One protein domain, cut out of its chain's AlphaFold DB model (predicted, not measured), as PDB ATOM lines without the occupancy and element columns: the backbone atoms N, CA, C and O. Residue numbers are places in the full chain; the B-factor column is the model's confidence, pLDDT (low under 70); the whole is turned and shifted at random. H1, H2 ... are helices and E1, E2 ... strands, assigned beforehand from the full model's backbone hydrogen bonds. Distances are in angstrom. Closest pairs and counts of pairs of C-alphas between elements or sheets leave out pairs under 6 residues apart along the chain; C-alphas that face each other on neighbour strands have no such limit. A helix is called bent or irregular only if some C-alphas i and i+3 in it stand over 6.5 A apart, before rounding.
ATOM      1  N   LYS A   7     118.885  70.647  97.296       81.44
ATOM      2  CA  LYS A   7     119.523  71.496  96.265       81.44
ATOM      3  C   LYS A   7     121.042  71.564  96.422       81.44
ATOM      4  O   LYS A   7     121.571  71.202  97.471       81.44
ATOM      5  N   ILE A   8     121.716  72.129  95.422       76.81
ATOM      6  CA  ILE A   8     123.145  72.494  95.449       76.81
ATOM      7  C   ILE A   8     123.334  73.995  95.774       76.81
ATOM      8  O   ILE A   8     122.537  74.817  95.328       76.81
ATOM      9  N   ASP A   9     124.370  74.359  96.550       70.38
ATOM     10  CA  ASP A   9     124.739  75.766  96.840       70.38
ATOM     11  C   ASP A   9     125.115  76.608  95.604       70.38
ATOM     12  O   ASP A   9     125.740  76.118  94.663       70.38
ATOM     13  N   PHE A  10     124.828  77.912  95.663       58.75
ATOM     14  CA  PHE A  10     124.919  78.874  94.558       58.75
ATOM     15  C   PHE A  10     126.285  79.565  94.395       58.75
ATOM     16  O   PHE A  10     126.620  79.967  93.282       58.75
ATOM     17  N   GLN A  11     127.110  79.701  95.443       55.38
ATOM     18  CA  GLN A  11     128.390  80.433  95.327       55.38
ATOM     19  C   GLN A  11     129.491  79.673  94.559       55.38
ATOM     20  O   GLN A  11     130.460  80.286  94.118       55.38
ATOM     21  N   ALA A  12     129.338  78.363  94.335       56.22
ATOM     22  CA  ALA A  12     130.336  77.525  93.663       56.22
ATOM     23  C   ALA A  12     129.952  77.090  92.237       56.22
ATOM     24  O   ALA A  12     130.719  76.376  91.592       56.22
ATOM     25  N   GLN A  13     128.788  77.507  91.721       62.06
ATOM     26  CA  GLN A  13     128.213  76.962  90.482       62.06
ATOM     27  C   GLN A  13     129.112  77.148  89.249       62.06
ATOM     28  O   GLN A  13     129.225  76.244  88.423       62.06
ATOM     29  N   GLU A  14     129.797  78.288  89.127       65.50
ATOM     30  CA  GLU A  14     130.697  78.554  87.998       65.50
ATOM     31  C   GLU A  14     131.952  77.666  88.036       65.50
ATOM     32  O   GLU A  14     132.328  77.059  87.029       65.50
ATOM     33  N   ASN A  15     132.570  77.529  89.213       67.06
ATOM     34  CA  ASN A  15     133.745  76.681  89.406       67.06
ATOM     35  C   ASN A  15     133.389  75.199  89.272       67.06
ATOM     36  O   ASN A  15     134.122  74.458  88.619       67.06
ATOM     37  N   ALA A  16     132.231  74.789  89.796       69.19
ATOM     38  CA  ALA A  16     131.686  73.454  89.603       69.19
ATOM     39  C   ALA A  16     131.461  73.177  88.111       69.19
ATOM     40  O   ALA A  16     131.928  72.163  87.603       69.19
ATOM     41  N   THR A  17     130.857  74.113  87.371       71.12
ATOM     42  CA  THR A  17     130.601  73.957  85.928       71.12
ATOM     43  C   THR A  17     131.890  73.758  85.130       71.12
ATOM     44  O   THR A  17     131.987  72.856  84.296       71.12
ATOM     45  N   LYS A  18     132.927  74.549  85.426       72.81
ATOM     46  CA  LYS A  18     134.255  74.399  84.811       72.81
ATOM     47  C   LYS A  18     134.921  73.079  85.217       72.81
ATOM     48  O   LYS A  18     135.505  72.403  84.371       72.81
ATOM     49  N   MET A  19     134.784  72.667  86.479       74.25
ATOM     50  CA  MET A  19     135.309  71.397  86.986       74.25
ATOM     51  C   MET A  19     134.709  70.192  86.257       74.25
ATOM     52  O   MET A  19     135.451  69.284  85.886       74.25
ATOM     53  N   ILE A  20     133.399  70.199  85.987       76.31
ATOM     54  CA  ILE A  20     132.707  69.145  85.222       76.31
ATOM     55  C   ILE A  20     133.359  68.954  83.849       76.31
ATOM     56  O   ILE A  20     133.596  67.821  83.432       76.31
ATOM     57  N   GLY A  21     133.697  70.054  83.166       79.69
ATOM     58  CA  GLY A  21     134.374  70.008  81.871       79.69
ATOM     59  C   GLY A  21     135.716  69.273  81.939       79.69
ATOM     60  O   GLY A  21     136.005  68.424  81.094       79.69
ATOM     61  N   TYR A  22     136.518  69.535  82.974       80.94
ATOM     62  CA  TYR A  22     137.798  68.850  83.177       80.94
ATOM     63  C   TYR A  22     137.639  67.393  83.616       80.94
ATOM     64  O   TYR A  22     138.381  66.536  83.143       80.94
ATOM     65  N   VAL A  23     136.655  67.102  84.467       80.06
ATOM     66  CA  VAL A  23     136.303  65.745  84.909       80.06
ATOM     67  C   VAL A  23     135.911  64.872  83.720       80.06
ATOM     68  O   VAL A  23     136.407  63.750  83.595       80.06
ATOM     69  N   LYS A  24     135.072  65.400  82.822       79.06
ATOM     70  CA  LYS A  24     134.656  64.714  81.600       79.06
ATOM     71  C   LYS A  24     135.835  64.482  80.658       79.06
ATOM     72  O   LYS A  24     136.061  63.352  80.240       79.06
ATOM     73  N   LYS A  25     136.642  65.518  80.414       82.56
ATOM     74  CA  LYS A  25     137.837  65.418  79.565       82.56
ATOM     75  C   LYS A  25     138.846  64.394  80.091       82.56
ATOM     76  O   LYS A  25     139.406  63.630  79.314       82.56
ATOM     77  N   ALA A  26     139.069  64.351  81.404       75.94
ATOM     78  CA  ALA A  26     139.924  63.341  82.016       75.94
ATOM     79  C   ALA A  26     139.345  61.930  81.820       75.94
ATOM     80  O   ALA A  26     140.083  61.024  81.451       75.94
ATOM     81  N   ALA A  27     138.029  61.755  81.992       76.44
ATOM     82  CA  ALA A  27     137.372  60.458  81.832       76.44
ATOM     83  C   ALA A  27     137.413  59.948  80.380       76.44
ATOM     84  O   ALA A  27     137.562  58.748  80.148       76.44
ATOM     85  N   GLU A  28     137.322  60.857  79.407       80.00
ATOM     86  CA  GLU A  28     137.532  60.569  77.986       80.00
ATOM     87  C   GLU A  28     138.974  60.108  77.728       80.00
ATOM     88  O   GLU A  28     139.184  59.063  77.113       80.00
ATOM     89  N   MET A  29     139.967  60.836  78.255       77.62
ATOM     90  CA  MET A  29     141.391  60.506  78.100       77.62
ATOM     91  C   MET A  29     141.786  59.173  78.753       77.62
ATOM     92  O   MET A  29     142.760  58.560  78.323       77.62
ATOM     93  N   THR A  30     141.057  58.721  79.777       71.38
ATOM     94  CA  THR A  30     141.333  57.462  80.490       71.38
ATOM     95  C   THR A  30     140.374  56.325  80.141       71.38
ATOM     96  O   THR A  30     140.405  55.292  80.804       71.38
ATOM     97  N   HIS A  31     139.516  56.491  79.128       72.81
ATOM     98  CA  HIS A  31     138.505  55.506  78.713       72.81
ATOM     99  C   HIS A  31     137.540  55.051  79.829       72.81
ATOM    100  O   HIS A  31     136.912  53.999  79.730       72.81
ATOM    101  N   THR A  32     137.354  55.857  80.877       68.62
ATOM    102  CA  THR A  32     136.418  55.583  81.988       68.62
ATOM    103  C   THR A  32     135.022  56.176  81.743       68.62
ATOM    104  O   THR A  32     134.167  56.166  82.626       68.62
ATOM    105  N   VAL A  33     134.780  56.695  80.534       72.75
ATOM    106  CA  VAL A  33     133.595  57.478  80.151       72.75
ATOM    107  C   VAL A  33     132.308  56.656  79.993       72.75
ATOM    108  O   VAL A  33     131.234  57.145  80.322       72.75
ATOM    109  N   ILE A  34     132.397  55.386  79.574       75.75
ATOM    110  CA  ILE A  34     131.221  54.594  79.159       75.75
ATOM    111  C   ILE A  34     130.204  54.429  80.299       75.75
ATOM    112  O   ILE A  34     129.009  54.660  80.115       75.75
ATOM    113  N   MET A  35     130.663  54.054  81.498       81.12
ATOM    114  CA  MET A  35     129.772  53.898  82.655       81.12
ATOM    115  C   MET A  35     129.233  55.239  83.163       81.12
ATOM    116  O   MET A  35     128.098  55.305  83.639       81.12
ATOM    117  N   ALA A  36     130.029  56.304  83.054       83.38
ATOM    118  CA  ALA A  36     129.612  57.639  83.452       83.38
ATOM    119  C   ALA A  36     128.501  58.173  82.536       83.38
ATOM    120  O   ALA A  36     127.500  58.677  83.041       83.38
ATOM    121  N   ASP A  37     128.615  57.978  81.219       86.38
ATOM    122  CA  ASP A  37     127.582  58.345  80.241       86.38
ATOM    123  C   ASP A  37     126.257  57.640  80.530       86.38
ATOM    124  O   ASP A  37     125.202  58.275  80.587       86.38
ATOM    125  N   GLN A  38     126.308  56.328  80.778       88.62
ATOM    126  CA  GLN A  38     125.118  55.546  81.110       88.62
ATOM    127  C   GLN A  38     124.426  56.085  82.365       88.62
ATOM    128  O   GLN A  38     123.216  56.321  82.351       88.62
ATOM    129  N   LYS A  39     125.190  56.341  83.434       90.69
ATOM    130  CA  LYS A  39     124.646  56.836  84.705       90.69
ATOM    131  C   LYS A  39     124.233  58.300  84.668       90.69
ATOM    132  O   LYS A  39     123.372  58.681  85.450       90.69
ATOM    133  N   ALA A  40     124.804  59.117  83.789       92.38
ATOM    134  CA  ALA A  40     124.437  60.523  83.617       92.38
ATOM    135  C   ALA A  40     123.291  60.730  82.611       92.38
ATOM    136  O   ALA A  40     122.708  61.814  82.565       92.38
ATOM    137  N   SER A  41     122.947  59.709  81.818       93.62
ATOM    138  CA  SER A  41     121.962  59.800  80.731       93.62
ATOM    139  C   SER A  41     120.620  60.391  81.168       93.62
ATOM    140  O   SER A  41     120.081  61.254  80.479       93.62
ATOM    141  N   LYS A  42     120.107  60.010  82.347       95.19
ATOM    142  CA  LYS A  42     118.828  60.514  82.867       95.19
ATOM    143  C   LYS A  42     118.873  62.021  83.138       95.19
ATOM    144  O   LYS A  42     117.940  62.725  82.749       95.19
ATOM    145  N   ALA A  43     119.958  62.522  83.734       94.12
ATOM    146  CA  ALA A  43     120.175  63.959  83.921       94.12
ATOM    147  C   ALA A  43     120.303  64.692  82.576       94.12
ATOM    148  O   ALA A  43     119.635  65.704  82.369       94.12
ATOM    149  N   VAL A  44     121.083  64.148  81.633       93.56
ATOM    150  CA  VAL A  44     121.255  64.726  80.285       93.56
ATOM    151  C   VAL A  44     119.919  64.825  79.547       93.56
ATOM    152  O   VAL A  44     119.595  65.877  78.998       93.56
ATOM    153  N   SER A  45     119.108  63.767  79.572       95.62
ATOM    154  CA  SER A  45     117.778  63.782  78.962       95.62
ATOM    155  C   SER A  45     116.831  64.762  79.652       95.62
ATOM    156  O   SER A  45     116.028  65.394  78.976       95.62
ATOM    157  N   ALA A  46     116.898  64.915  80.980       95.12
ATOM    158  CA  ALA A  46     116.056  65.864  81.708       95.12
ATOM    159  C   ALA A  46     116.360  67.320  81.327       95.12
ATOM    160  O   ALA A  46     115.420  68.086  81.098       95.12
ATOM    161  N   ILE A  47     117.642  67.674  81.174       93.88
ATOM    162  CA  ILE A  47     118.096  69.014  80.760       93.88
ATOM    163  C   ILE A  47     117.469  69.437  79.424       93.88
ATOM    164  O   ILE A  47     117.069  70.585  79.252       93.88
ATOM    165  N   GLN A  48     117.322  68.500  78.485       94.12
ATOM    166  CA  GLN A  48     116.774  68.766  77.148       94.12
ATOM    167  C   GLN A  48     115.260  69.031  77.136       94.12
ATOM    168  O   GLN A  48     114.719  69.476  76.125       94.12
ATOM    169  N   THR A  49     114.559  68.759  78.237       92.81
ATOM    170  CA  THR A  49     113.112  68.984  78.332       92.81
ATOM    171  C   THR A  49     112.787  70.413  78.778       92.81
ATOM    172  O   THR A  49     113.633  71.111  79.324       92.81
ATOM    173  N   GLN A  50     111.542  70.852  78.590       93.75
ATOM    174  CA  GLN A  50     111.001  72.078  79.208       93.75
ATOM    175  C   GLN A  50     110.076  71.750  80.396       93.75
ATOM    176  O   GLN A  50     109.260  72.565  80.815       93.75
ATOM    177  N   ASP A  51     110.191  70.537  80.941       95.62
ATOM    178  CA  ASP A  51     109.334  70.031  82.011       95.62
ATOM    179  C   ASP A  51     110.009  70.232  83.377       95.62
ATOM    180  O   ASP A  51     110.930  69.503  83.756       95.62
ATOM    181  N   LYS A  52     109.534  71.238  84.126       94.12
ATOM    182  CA  LYS A  52     110.040  71.577  85.467       94.12
ATOM    183  C   LYS A  52     109.902  70.408  86.444       94.12
ATOM    184  O   LYS A  52     110.833  70.145  87.202       94.12
ATOM    185  N   SER A  53     108.778  69.692  86.399       93.94
ATOM    186  CA  SER A  53     108.499  68.562  87.292       93.94
ATOM    187  C   SER A  53     109.453  67.402  87.018       93.94
ATOM    188  O   SER A  53     110.048  66.834  87.938       93.94
ATOM    189  N   ARG A  54     109.693  67.102  85.737       95.44
ATOM    190  CA  ARG A  54     110.669  66.086  85.334       95.44
ATOM    191  C   ARG A  54     112.087  66.459  85.753       95.44
ATOM    192  O   ARG A  54     112.778  65.610  86.311       95.44
ATOM    193  N   LYS A  55     112.530  67.700  85.511       96.62
ATOM    194  CA  LYS A  55     113.866  68.161  85.932       96.62
ATOM    195  C   LYS A  55     114.045  68.058  87.441       96.62
ATOM    196  O   LYS A  55     115.065  67.543  87.890       96.62
ATOM    197  N   TRP A  56     113.037  68.483  88.201       94.25
ATOM    198  CA  TRP A  56     113.031  68.380  89.657       94.25
ATOM    199  C   TRP A  56     113.131  66.937  90.137       94.25
ATOM    200  O   TRP A  56     114.025  66.609  90.907       94.25
ATOM    201  N   THR A  57     112.260  66.064  89.630       94.69
ATOM    202  CA  THR A  57     112.222  64.646  90.013       94.69
ATOM    203  C   THR A  57     113.574  63.985  89.779       94.69
ATOM    204  O   THR A  57     114.116  63.338  90.671       94.69
ATOM    205  N   VAL A  58     114.154  64.198  88.596       95.81
ATOM    206  CA  VAL A  58     115.473  63.653  88.264       95.81
ATOM    207  C   VAL A  58     116.541  64.224  89.194       95.81
ATOM    208  O   VAL A  58     117.340  63.467  89.735       95.81
ATOM    209  N   LEU A  59     116.543  65.537  89.437       94.25
ATOM    210  CA  LEU A  59     117.494  66.164  90.352       94.25
ATOM    211  C   LEU A  59     117.428  65.548  91.757       94.25
ATOM    212  O   LEU A  59     118.472  65.201  92.305       94.25
ATOM    213  N   GLN A  60     116.228  65.350  92.311       94.31
ATOM    214  CA  GLN A  60     116.050  64.754  93.640       94.31
ATOM    215  C   GLN A  60     116.572  63.316  93.716       94.31
ATOM    216  O   GLN A  60     117.252  62.954  94.675       94.31
ATOM    217  N   GLU A  61     116.331  62.499  92.689       94.75
ATOM    218  CA  GLU A  61     116.882  61.140  92.625       94.75
ATOM    219  C   GLU A  61     118.419  61.145  92.653       94.75
ATOM    220  O   GLU A  61     119.033  60.384  93.406       94.75
ATOM    221  N   TYR A  62     119.050  62.035  91.878       94.62
ATOM    222  CA  TYR A  62     120.506  62.173  91.867       94.62
ATOM    223  C   TYR A  62     121.043  62.698  93.200       94.62
ATOM    224  O   TYR A  62     122.048  62.191  93.696       94.62
ATOM    225  N   LEU A  63     120.404  63.690  93.818       91.75
ATOM    226  CA  LEU A  63     120.847  64.206  95.116       91.75
ATOM    227  C   LEU A  63     120.721  63.143  96.214       91.75
ATOM    228  O   LEU A  63     121.641  62.993  97.020       91.75
ATOM    229  N   LYS A  64     119.684  62.305  96.161       91.12
ATOM    230  CA  LYS A  64     119.538  61.149  97.048       91.12
ATOM    231  C   LYS A  64     120.644  60.108  96.845       91.12
ATOM    232  O   LYS A  64     121.196  59.598  97.818       91.12
ATOM    233  N   GLU A  65     121.000  59.794  95.599       92.88
ATOM    234  CA  GLU A  65     122.015  58.775  95.290       92.88
ATOM    235  C   GLU A  65     123.464  59.268  95.507       92.88
ATOM    236  O   GLU A  65     124.350  58.502  95.907       92.88
ATOM    237  N   TYR A  66     123.737  60.547  95.236       90.56
ATOM    238  CA  TYR A  66     125.092  61.111  95.212       90.56
ATOM    239  C   TYR A  66     125.373  62.089  96.357       90.56
ATOM    240  O   TYR A  66     126.538  62.420  96.568       90.56
ATOM    241  N   GLY A  67     124.379  62.503  97.145       88.75
ATOM    242  CA  GLY A  67     124.519  63.549  98.166       88.75
ATOM    243  C   GLY A  67     125.628  63.291  99.185       88.75
ATOM    244  O   GLY A  67     126.426  64.178  99.478       88.75
ATOM    245  N   ALA A  68     125.775  62.047  99.648       87.94
ATOM    246  CA  ALA A  68     126.867  61.681 100.551       87.94
ATOM    247  C   ALA A  68     128.256  61.824  99.899       87.94
ATOM    248  O   ALA A  68     129.221  62.179 100.571       87.94
ATOM    249  N   PHE A  69     128.376  61.542  98.599       87.38
ATOM    250  CA  PHE A  69     129.624  61.722  97.853       87.38
ATOM    251  C   PHE A  69     129.907  63.205  97.587       87.38
ATOM    252  O   PHE A  69     131.044  63.643  97.746       87.38
ATOM    253  N   ILE A  70     128.874  63.983  97.258       87.19
ATOM    254  CA  ILE A  70     128.971  65.436  97.088       87.19
ATOM    255  C   ILE A  70     129.511  66.074  98.367       87.19
ATOM    256  O   ILE A  70     130.555  66.711  98.330       87.19
ATOM    257  N   ASN A  71     128.883  65.799  99.513       85.62
ATOM    258  CA  ASN A  71     129.291  66.387 100.790       85.62
ATOM    259  C   ASN A  71     130.705  65.949 101.219       85.62
ATOM    260  O   ASN A  71     131.448  66.725 101.815       85.62
ATOM    261  N   LYS A  72     131.127  64.722 100.877       83.06
ATOM    262  CA  LYS A  72     132.513  64.260 101.092       83.06
ATOM    263  C   LYS A  72     133.530  64.967 100.197       83.06
ATOM    264  O   LYS A  72     134.699  65.046 100.554       83.06
ATOM    265  N   THR A  73     133.100  65.451  99.035       76.75
ATOM    266  CA  THR A  73     133.957  66.097  98.034       76.75
ATOM    267  C   THR A  73     133.764  67.611  97.982       76.75
ATOM    268  O   THR A  73     134.317  68.255  97.097       76.75
ATOM    269  N   THR A  74     133.050  68.214  98.937       80.50
ATOM    270  CA  THR A  74     132.783  69.662  98.975       80.50
ATOM    271  C   THR A  74     134.053  70.507  98.980       80.50
ATOM    272  O   THR A  74     134.099  71.524  98.302       80.50
ATOM    273  N   LEU A  75     135.120  70.081  99.666       71.44
ATOM    274  CA  LEU A  75     136.400  70.810  99.658       71.44
ATOM    275  C   LEU A  75     137.048  70.879  98.265       71.44
ATOM    276  O   LEU A  75     137.807  71.800  97.972       71.44
ATOM    277  N   LEU A  76     136.741  69.898  97.417       70.06
ATOM    278  CA  LEU A  76     137.250  69.786  96.061       70.06
ATOM    279  C   LEU A  76     136.319  70.472  95.051       70.06
ATOM    280  O   LEU A  76     136.780  71.198  94.176       70.06
ATOM    281  N   THR A  77     135.016  70.219  95.157       73.44
ATOM    282  CA  THR A  77     134.017  70.667  94.178       73.44
ATOM    283  C   THR A  77     133.449  72.047  94.497       73.44
ATOM    284  O   THR A  77     132.867  72.685  93.625       73.44
ATOM    285  N   GLY A  78     133.586  72.506  95.744       74.25
ATOM    286  CA  GLY A  78     132.875  73.664  96.285       74.25
ATOM    287  C   GLY A  78     131.370  73.432  96.451       74.25
ATOM    288  O   GLY A  78     130.655  74.344  96.849       74.25
ATOM    289  N   VAL A  79     130.871  72.232  96.136       81.12
ATOM    290  CA  VAL A  79     129.443  71.922  96.084       81.12
ATOM    291  C   VAL A  79     129.007  71.218  97.362       81.12
ATOM    292  O   VAL A  79     129.644  70.266  97.811       81.12
ATOM    293  N   TYR A  80     127.882  71.661  97.919       82.06
ATOM    294  CA  TYR A  80     127.247  71.057  99.084       82.06
ATOM    295  C   TYR A  80     125.748  70.870  98.845       82.06
ATOM    296  O   TYR A  80     125.125  71.685  98.158       82.06
ATOM    297  N   VAL A  81     125.182  69.797  99.404       85.94
ATOM    298  CA  VAL A  81     123.749  69.492  99.313       85.94
ATOM    299  C   VAL A  81     123.002  70.023 100.531       85.94
ATOM    300  O   VAL A  81     123.289  69.631 101.662       85.94
ATOM    301  N   TYR A  82     121.989  70.851 100.296       83.50
ATOM    302  CA  TYR A  82     121.097  71.385 101.329       83.50
ATOM    303  C   TYR A  82     119.691  70.846 101.176       83.50
ATOM    304  O   TYR A  82     119.270  70.552 100.065       83.50
ATOM    305  N   GLN A  83     118.952  70.780 102.281       85.38
ATOM    306  CA  GLN A  83     117.514  70.539 102.244       85.38
ATOM    307  C   GLN A  83     116.767  71.786 101.769       85.38
ATOM    308  O   GLN A  83     117.201  72.915 102.011       85.38
ATOM    309  N   VAL A  84     115.639  71.574 101.104       83.25
ATOM    310  CA  VAL A  84     114.753  72.620 100.597       83.25
ATOM    311  C   VAL A  84     113.297  72.287 100.882       83.25
ATOM    312  O   VAL A  84     112.925  71.135 101.095       83.25
ATOM    313  N   ASN A  85     112.476  73.331 100.918       84.50
ATOM    314  CA  ASN A  85     111.042  73.249 101.149       84.50
ATOM    315  C   ASN A  85     110.259  73.415  99.829       84.50
ATOM    316  O   ASN A  85     110.822  73.696  98.769       84.50
ATOM    317  N   ALA A  86     108.935  73.269  99.907       83.56
ATOM    318  CA  ALA A  86     108.043  73.419  98.754       83.56
ATOM    319  C   ALA A  86     108.070  74.834  98.138       83.56
ATOM    320  O   ALA A  86     107.837  74.991  96.942       83.56
ATOM    321  N   GLU A  87     108.377  75.854  98.939       85.75
ATOM    322  CA  GLU A  87     108.517  77.243  98.490       85.75
ATOM    323  C   GLU A  87     109.685  77.391  97.509       85.75
ATOM    324  O   GLU A  87     109.509  77.929  96.418       85.75
ATOM    325  N   PHE A  88     110.835  76.779  97.808       85.88
ATOM    326  CA  PHE A  88     111.957  76.752  96.873       85.88
ATOM    327  C   PHE A  88     111.583  76.093  95.537       85.88
ATOM    328  O   PHE A  88     111.955  76.591  94.475       85.88
ATOM    329  N   TYR A  89     110.815  74.996  95.560       85.25
ATOM    330  CA  TYR A  89     110.320  74.386  94.323       85.25
ATOM    331  C   TYR A  89     109.401  75.334  93.542       85.25
ATOM    332  O   TYR A  89     109.467  75.368  92.313       85.25
ATOM    333  N   ALA A  90     108.557  76.126  94.209       86.19
ATOM    334  CA  ALA A  90     107.704  77.097  93.530       86.19
ATOM    335  C   ALA A  90     108.541  78.162  92.797       86.19
ATOM    336  O   ALA A  90     108.282  78.440  91.623       86.19
ATOM    337  N   GLU A  91     109.595  78.661  93.441       89.50
ATOM    338  CA  GLU A  91     110.428  79.764  92.945       89.50
ATOM    339  C   GLU A  91     111.506  79.346  91.938       89.50
ATOM    340  O   GLU A  91     111.855  80.122  91.044       89.50
ATOM    341  N   VAL A  92     112.040  78.123  92.041       89.69
ATOM    342  CA  VAL A  92     113.152  77.687  91.188       89.69
ATOM    343  C   VAL A  92     112.740  77.679  89.714       89.69
ATOM    344  O   VAL A  92     111.716  77.109  89.323       89.69
ATOM    345  N   ASN A  93     113.534  78.329  88.869       91.88
ATOM    346  CA  ASN A  93     113.272  78.392  87.435       91.88
ATOM    347  C   ASN A  93     113.961  77.236  86.685       91.88
ATOM    348  O   ASN A  93     114.827  76.541  87.216       91.88
ATOM    349  N   LEU A  94     113.572  77.028  85.425       92.50
ATOM    350  CA  LEU A  94     114.109  75.943  84.595       92.50
ATOM    351  C   LEU A  94     115.623  76.046  84.379       92.50
ATOM    352  O   LEU A  94     116.301  75.024  84.395       92.50
ATOM    353  N   GLN A  95     116.148  77.263  84.215       91.50
ATOM    354  CA  GLN A  95     117.576  77.485  83.990       91.50
ATOM    355  C   GLN A  95     118.406  77.062  85.204       91.50
ATOM    356  O   GLN A  95     119.491  76.503  85.057       91.50
ATOM    357  N   GLU A  96     117.893  77.312  86.401       89.75
ATOM    358  CA  GLU A  96     118.540  76.908  87.639       89.75
ATOM    359  C   GLU A  96     118.545  75.383  87.798       89.75
ATOM    360  O   GLU A  96     119.574  74.792  88.122       89.75
ATOM    361  N   LEU A  97     117.430  74.725  87.469       92.38
ATOM    362  CA  LEU A  97     117.374  73.262  87.441       92.38
ATOM    363  C   LEU A  97     118.336  72.668  86.407       92.38
ATOM    364  O   LEU A  97     118.977  71.658  86.688       92.38
ATOM    365  N   ASP A  98     118.488  73.307  85.245       92.62
ATOM    366  CA  ASP A  98     119.457  72.885  84.233       92.62
ATOM    367  C   ASP A  98     120.889  72.946  84.739       92.62
ATOM    368  O   ASP A  98     121.644  71.990  84.558       92.62
ATOM    369  N   ARG A  99     121.258  74.027  85.427       89.62
ATOM    370  CA  ARG A  99     122.593  74.160  86.021       89.62
ATOM    371  C   ARG A  99     122.843  73.096  87.084       89.62
ATOM    372  O   ARG A  99     123.898  72.467  87.079       89.62
ATOM    373  N   GLN A 100     121.874  72.843  87.961       90.81
ATOM    374  CA  GLN A 100     122.024  71.818  88.998       90.81
ATOM    375  C   GLN A 100     122.112  70.407  88.403       90.81
ATOM    376  O   GLN A 100     122.966  69.621  88.816       90.81
ATOM    377  N   LEU A 101     121.318  70.095  87.376       92.88
ATOM    378  CA  LEU A 101     121.430  68.829  86.648       92.88
ATOM    379  C   LEU A 101     122.773  68.700  85.918       92.88
ATOM    380  O   LEU A 101     123.359  67.618  85.917       92.88
ATOM    381  N   GLN A 102     123.302  69.782  85.343       90.44
ATOM    382  CA  GLN A 102     124.639  69.783  84.742       90.44
ATOM    383  C   GLN A 102     125.711  69.470  85.787       90.44
ATOM    384  O   GLN A 102     126.559  68.613  85.538       90.44
ATOM    385  N   ILE A 103     125.637  70.079  86.976       88.31
ATOM    386  CA  ILE A 103     126.520  69.745  88.105       88.31
ATOM    387  C   ILE A 103     126.428  68.261  88.451       88.31
ATOM    388  O   ILE A 103     127.463  67.600  88.571       88.31
ATOM    389  N   MET A 104     125.214  67.712  88.524       91.56
ATOM    390  CA  MET A 104     125.023  66.285  88.774       91.56
ATOM    391  C   MET A 104     125.693  65.403  87.721       91.56
ATOM    392  O   MET A 104     126.313  64.407  88.093       91.56
ATOM    393  N   VAL A 105     125.665  65.785  86.440       90.38
ATOM    394  CA  VAL A 105     126.397  65.064  85.387       90.38
ATOM    395  C   VAL A 105     127.886  64.971  85.727       90.38
ATOM    396  O   VAL A 105     128.431  63.872  85.732       90.38
ATOM    397  N   GLY A 106     128.568  66.064  86.079       86.44
ATOM    398  CA  GLY A 106     129.995  65.943  86.407       86.44
ATOM    399  C   GLY A 106     130.281  65.250  87.733       86.44
ATOM    400  O   GLY A 106     131.297  64.570  87.834       86.44
ATOM    401  N   ILE A 107     129.388  65.332  88.723       87.88
ATOM    402  CA  ILE A 107     129.515  64.539  89.955       87.88
ATOM    403  C   ILE A 107     129.462  63.037  89.651       87.88
ATOM    404  O   ILE A 107     130.254  62.275  90.211       87.88
ATOM    405  N   VAL A 108     128.580  62.606  88.745       89.75
ATOM    406  CA  VAL A 108     128.508  61.209  88.291       89.75
ATOM    407  C   VAL A 108     129.832  60.791  87.663       89.75
ATOM    408  O   VAL A 108     130.408  59.782  88.063       89.75
ATOM    409  N   TYR A 109     130.365  61.593  86.739       85.38
ATOM    410  CA  TYR A 109     131.646  61.293  86.099       85.38
ATOM    411  C   TYR A 109     132.796  61.231  87.105       85.38
ATOM    412  O   TYR A 109     133.610  60.313  87.039       85.38
ATOM    413  N   LEU A 110     132.846  62.165  88.059       81.19
ATOM    414  CA  LEU A 110     133.864  62.175  89.107       81.19
ATOM    415  C   LEU A 110     133.776  60.906  89.964       81.19
ATOM    416  O   LEU A 110     134.791  60.259  90.213       81.19
ATOM    417  N   LYS A 111     132.567  60.508  90.380       85.00
ATOM    418  CA  LYS A 111     132.355  59.298  91.187       85.00
ATOM    419  C   LYS A 111     132.768  58.035  90.434       85.00
ATOM    420  O   LYS A 111     133.437  57.182  91.015       85.00
ATOM    421  N   GLU A 112     132.399  57.908  89.163       81.56
ATOM    422  CA  GLU A 112     132.755  56.730  88.366       81.56
ATOM    423  C   GLU A 112     134.256  56.656  88.085       81.56
ATOM    424  O   GLU A 112     134.841  55.576  88.160       81.56
ATOM    425  N   ALA A 113     134.903  57.796  87.853       71.56
ATOM    426  CA  ALA A 113     136.341  57.841  87.650       71.56
ATOM    427  C   ALA A 113     137.146  57.548  88.930       71.56
ATOM    428  O   ALA A 113     138.194  56.909  88.860       71.56
ATOM    429  N   VAL A 114     136.639  57.939  90.107       71.56
ATOM    430  CA  VAL A 114     137.207  57.540  91.409       71.56
ATOM    431  C   VAL A 114     136.962  56.053  91.698       71.56
ATOM    432  O   VAL A 114     137.811  55.395  92.296       71.56
ATOM    433  N   ARG A 115     135.808  55.507  91.288       71.12
ATOM    434  CA  ARG A 115     135.430  54.102  91.516       71.12
ATOM    435  C   ARG A 115     136.200  53.122  90.631       71.12
ATOM    436  O   ARG A 115     136.450  51.999  91.068       71.12
ATOM    437  N   ALA A 116     136.535  53.496  89.398       62.38
ATOM    438  CA  ALA A 116     137.395  52.682  88.549       62.38
ATOM    439  C   ALA A 116     138.744  52.502  89.269       62.38
ATOM    440  O   ALA A 116     139.488  53.462  89.449       62.38
ATOM    441  N   ALA A 117     139.039  51.281  89.725       48.19
ATOM    442  CA  ALA A 117     140.163  50.922  90.600       48.19
ATOM    443  C   ALA A 117     141.566  51.048  89.948       48.19
ATOM    444  O   ALA A 117     142.476  50.288  90.251       48.19
ATOM    445  N   VAL A 118     141.750  52.026  89.058       52.22
ATOM    446  CA  VAL A 118     142.976  52.352  88.307       52.22
ATOM    447  C   VAL A 118     143.270  53.864  88.416       52.22
ATOM    448  O   VAL A 118     143.869  54.486  87.542       52.22
ATOM    449  N   SER A 119     142.777  54.495  89.487       63.44
ATOM    450  CA  SER A 119     142.504  55.935  89.539       63.44
ATOM    451  C   SER A 119     143.722  56.867  89.544       63.44
ATOM    452  O   SER A 119     143.516  58.067  89.417       63.44
ATOM    453  N   GLU A 120     144.967  56.387  89.640       69.62
ATOM    454  CA  GLU A 120     146.128  57.292  89.685       69.62
ATOM    455  C   GLU A 120     146.306  58.044  88.360       69.62
ATOM    456  O   GLU A 120     146.449  59.261  88.353       69.62
ATOM    457  N   THR A 121     146.152  57.367  87.219       73.94
ATOM    458  CA  THR A 121     146.258  58.007  85.897       73.94
ATOM    459  C   THR A 121     145.148  59.035  85.671       73.94
ATOM    460  O   THR A 121     145.396  60.109  85.121       73.94
ATOM    461  N   TYR A 122     143.923  58.740  86.122       73.06
ATOM    462  CA  TYR A 122     142.803  59.682  86.057       73.06
ATOM    463  C   TYR A 122     143.022  60.875  86.988       73.06
ATOM    464  O   TYR A 122     142.880  62.017  86.557       73.06
ATOM    465  N   LYS A 123     143.416  60.627  88.240       74.88
ATOM    466  CA  LYS A 123     143.708  61.667  89.228       74.88
ATOM    467  C   LYS A 123     144.844  62.559  88.762       74.88
ATOM    468  O   LYS A 123     144.702  63.774  88.807       74.88
ATOM    469  N   GLU A 124     145.933  61.996  88.250       80.19
ATOM    470  CA  GLU A 124     147.031  62.766  87.672       80.19
ATOM    471  C   GLU A 124     146.589  63.578  86.455       80.19
ATOM    472  O   GLU A 124     146.969  64.743  86.324       80.19
ATOM    473  N   CYS A 125     145.791  62.989  85.559       80.06
ATOM    474  CA  CYS A 125     145.256  63.690  84.394       80.06
ATOM    475  C   CYS A 125     144.371  64.869  84.824       80.06
ATOM    476  O   CYS A 125     144.578  65.999  84.376       80.06
ATOM    477  N   LEU A 126     143.452  64.632  85.760       77.31
ATOM    478  CA  LEU A 126     142.560  65.641  86.313       77.31
ATOM    479  C   LEU A 126     143.343  66.732  87.054       77.31
ATOM    480  O   LEU A 126     143.139  67.909  86.770       77.31
ATOM    481  N   LYS A 127     144.307  66.374  87.914       80.12
ATOM    482  CA  LYS A 127     145.212  67.326  88.583       80.12
ATOM    483  C   LYS A 127     145.966  68.183  87.569       80.12
ATOM    484  O   LYS A 127     146.013  69.398  87.724       80.12
ATOM    485  N   LYS A 128     146.512  67.589  86.499       83.69
ATOM    486  CA  LYS A 128     147.205  68.328  85.424       83.69
ATOM    487  C   LYS A 128     146.267  69.303  84.707       83.69
ATOM    488  O   LYS A 128     146.675  70.427  84.419       83.69
ATOM    489  N   LEU A 129     145.032  68.894  84.414       81.94
ATOM    490  CA  LEU A 129     144.032  69.742  83.760       81.94
ATOM    491  C   LEU A 129     143.576  70.897  84.664       81.94
ATOM    492  O   LEU A 129     143.563  72.045  84.224       81.94
ATOM    493  N   LEU A 130     143.276  70.612  85.932       77.25
ATOM    494  CA  LEU A 130     142.841  71.614  86.903       77.25
ATOM    495  C   LEU A 130     143.974  72.579  87.269       77.25
ATOM    496  O   LEU A 130     143.732  73.782  87.332       77.25
ATOM    497  N   ARG A 131     145.222  72.108  87.404       82.62
ATOM    498  CA  ARG A 131     146.387  72.985  87.625       82.62
ATOM    499  C   ARG A 131     146.571  73.975  86.472       82.62
ATOM    500  O   ARG A 131     146.810  75.152  86.709       82.62
ATOM    501  N   LYS A 132     146.390  73.526  85.224       82.25
ATOM    502  CA  LYS A 132     146.447  74.399  84.035       82.25
ATOM    503  C   LYS A 132     145.310  75.421  83.970       82.25
ATOM    504  O   LYS A 132     145.455  76.417  83.271       82.25
ATOM    505  N   SER A 133     144.196  75.180  84.659       77.19
ATOM    506  CA  SER A 133     143.063  76.110  84.676       77.19
ATOM    507  C   SER A 133     143.319  77.361  85.525       77.19
ATOM    508  O   SER A 133     142.677  78.379  85.294       77.19
ATOM    509  N   GLY A 134     144.224  77.292  86.513       72.88
ATOM    510  CA  GLY A 134     144.467  78.375  87.476       72.88
ATOM    511  C   GLY A 134     143.323  78.629  88.469       72.88
ATOM    512  O   GLY A 134     143.426  79.534  89.289       72.88
ATOM    513  N   ILE A 135     142.242  77.841  88.412       71.50
ATOM    514  CA  ILE A 135     141.030  78.020  89.232       71.50
ATOM    515  C   ILE A 135     141.181  77.371  90.616       71.50
ATOM    516  O   ILE A 135     140.568  77.815  91.584       71.50
ATOM    517  N   PHE A 136     141.993  76.318  90.716       70.56
ATOM    518  CA  PHE A 136     142.140  75.504  91.921       70.56
ATOM    519  C   PHE A 136     143.529  75.684  92.528       70.56
ATOM    520  O   PHE A 136     144.537  75.676  91.819       70.56
ATOM    521  N   THR A 137     143.579  75.819  93.851       74.81
ATOM    522  CA  THR A 137     144.832  75.891  94.611       74.81
ATOM    523  C   THR A 137     145.510  74.526  94.690       74.81
ATOM    524  O   THR A 137     144.850  73.488  94.666       74.81
ATOM    525  N   GLU A 138     146.832  74.503  94.866       75.12
ATOM    526  CA  GLU A 138     147.586  73.251  95.027       75.12
ATOM    527  C   GLU A 138     147.088  72.426  96.232       75.12
ATOM    528  O   GLU A 138     147.025  71.201  96.168       75.12
ATOM    529  N   ALA A 139     146.625  73.093  97.297       75.38
ATOM    530  CA  ALA A 139     145.993  72.441  98.442       75.38
ATOM    531  C   ALA A 139     144.695  71.710  98.058       75.38
ATOM    532  O   ALA A 139     144.493  70.578  98.484       75.38
ATOM    533  N   GLN A 140     143.847  72.313  97.217       68.00
ATOM    534  CA  GLN A 140     142.633  71.668  96.698       68.00
ATOM    535  C   GLN A 140     142.963  70.519  95.739       68.00
ATOM    536  O   GLN A 140     142.296  69.487  95.763       68.00
ATOM    537  N   LEU A 141     144.013  70.661  94.925       72.12
ATOM    538  CA  LEU A 141     144.468  69.603  94.021       72.12
ATOM    539  C   LEU A 141     145.023  68.390  94.772       72.12
ATOM    540  O   LEU A 141     144.861  67.271  94.301       72.12
ATOM    541  N   ASN A 142     145.631  68.579  95.943       73.06
ATOM    542  CA  ASN A 142     146.140  67.482  96.772       73.06
ATOM    543  C   ASN A 142     145.037  66.641  97.438       73.06
ATOM    544  O   ASN A 142     145.336  65.577  97.974       73.06
ATOM    545  N   LEU A 143     143.777  67.086  97.380       68.81
ATOM    546  CA  LEU A 143     142.615  66.336  97.869       68.81
ATOM    547  C   LEU A 143     142.054  65.334  96.837       68.81
ATOM    548  O   LEU A 143     141.156  64.562  97.176       68.81
TER     549      LEU A 143
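AT A GLANCE: This is residues 7 to 143 of the 144 residues of an uncharacterized protein of Clostridia bacterium (UniProt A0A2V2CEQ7). A long helix, H6, runs through the core of a loose-angled four-helix bundle, helices gathered into one body, with H1, H2 and H3 packed round it. H7 packs on H1 at one end of the long axis, with the short H8 beside it, and H5 lies at the other end. The 137 printed residues hold eight named helices and one named strand, in the order H1 H2 H3 H4 E1 H5 H6 H7 H8; the class is mostly helix, and E1 pairs with no named strand. The whole is compact, with a radius of gyration of the C-alphas of 14.7 A and spans of 43 by 29 by 23 A.

HOW THE PARTS SIT: H1, residues 13 to 29, touches H6, residues 94 to 115, closest at the C-alphas of Ile 20 and Gly 106, 4.4 A, at a steep tilt of 41 degrees, the same way. H2, residues 33 to 47, touches H6 at a shallow tilt of 12 degrees, opposite ways; the C-alphas of Ala 36 and Tyr 109 are closest, 4.9 A. H3, residues 52 to 72, forms a helical hairpin with H2, closest at the C-alphas of Ala 46 and Lys 55, 5.3 A. H3 touches H6, closest at the C-alphas of Leu 59 and Leu 101, 6.0 A. H4, residues 74 to 77, only just touches H1, with 3 pairs of C-alphas within 8 A, closest Ala 16 and Thr 77, 5.8 A. Residues 7 to 8 pair antiparallel with residues 81 to 82 of E1, residues 81 to 83. H5, residues 86 to 91, touches no helix. H7, residues 119 to 133, touches H1 at a steep tilt of 48 degrees, opposite ways, closest at the C-alphas of Ala 26 and Leu 126, 5.5 A. H8, residues 138 to 141, touches H7, closest at the C-alphas of Lys 127 and Leu 141, 5.9 A. Every O i to N i+4 pair is within hydrogen-bond range in H1, H5, H6 and H7, against 9 of 11 in H2 and 15 of 17 in H3; H4 and H8 are too short for such a pair.

IN THESE COORDINATES: H1 begins at C-alpha 13 (128.213, 76.962, 90.482) and is 24.4 A long. H2 is 19.3 A and irregular, C-alphas 39 and 42 being 7.1 A apart. H3 is 28.3 A and irregular, C-alphas 65 and 68 being 7.7 A apart, with a kink of 62 degrees near residue 66. H6 is 31.3 A and H7 20.8 A. H8 ends at C-alpha 141 (144.468, 69.603, 94.021).

THE WHOLE: The farthest C-alphas, those of Glu 87 and Thr 121, are 44.2 A apart. The printed part has no cut, and its eight links are tight. Mean pLDDT of the printed part is 81.7; residues 10 to 16, 32, 116 to 120, 140 and 143 are under 70.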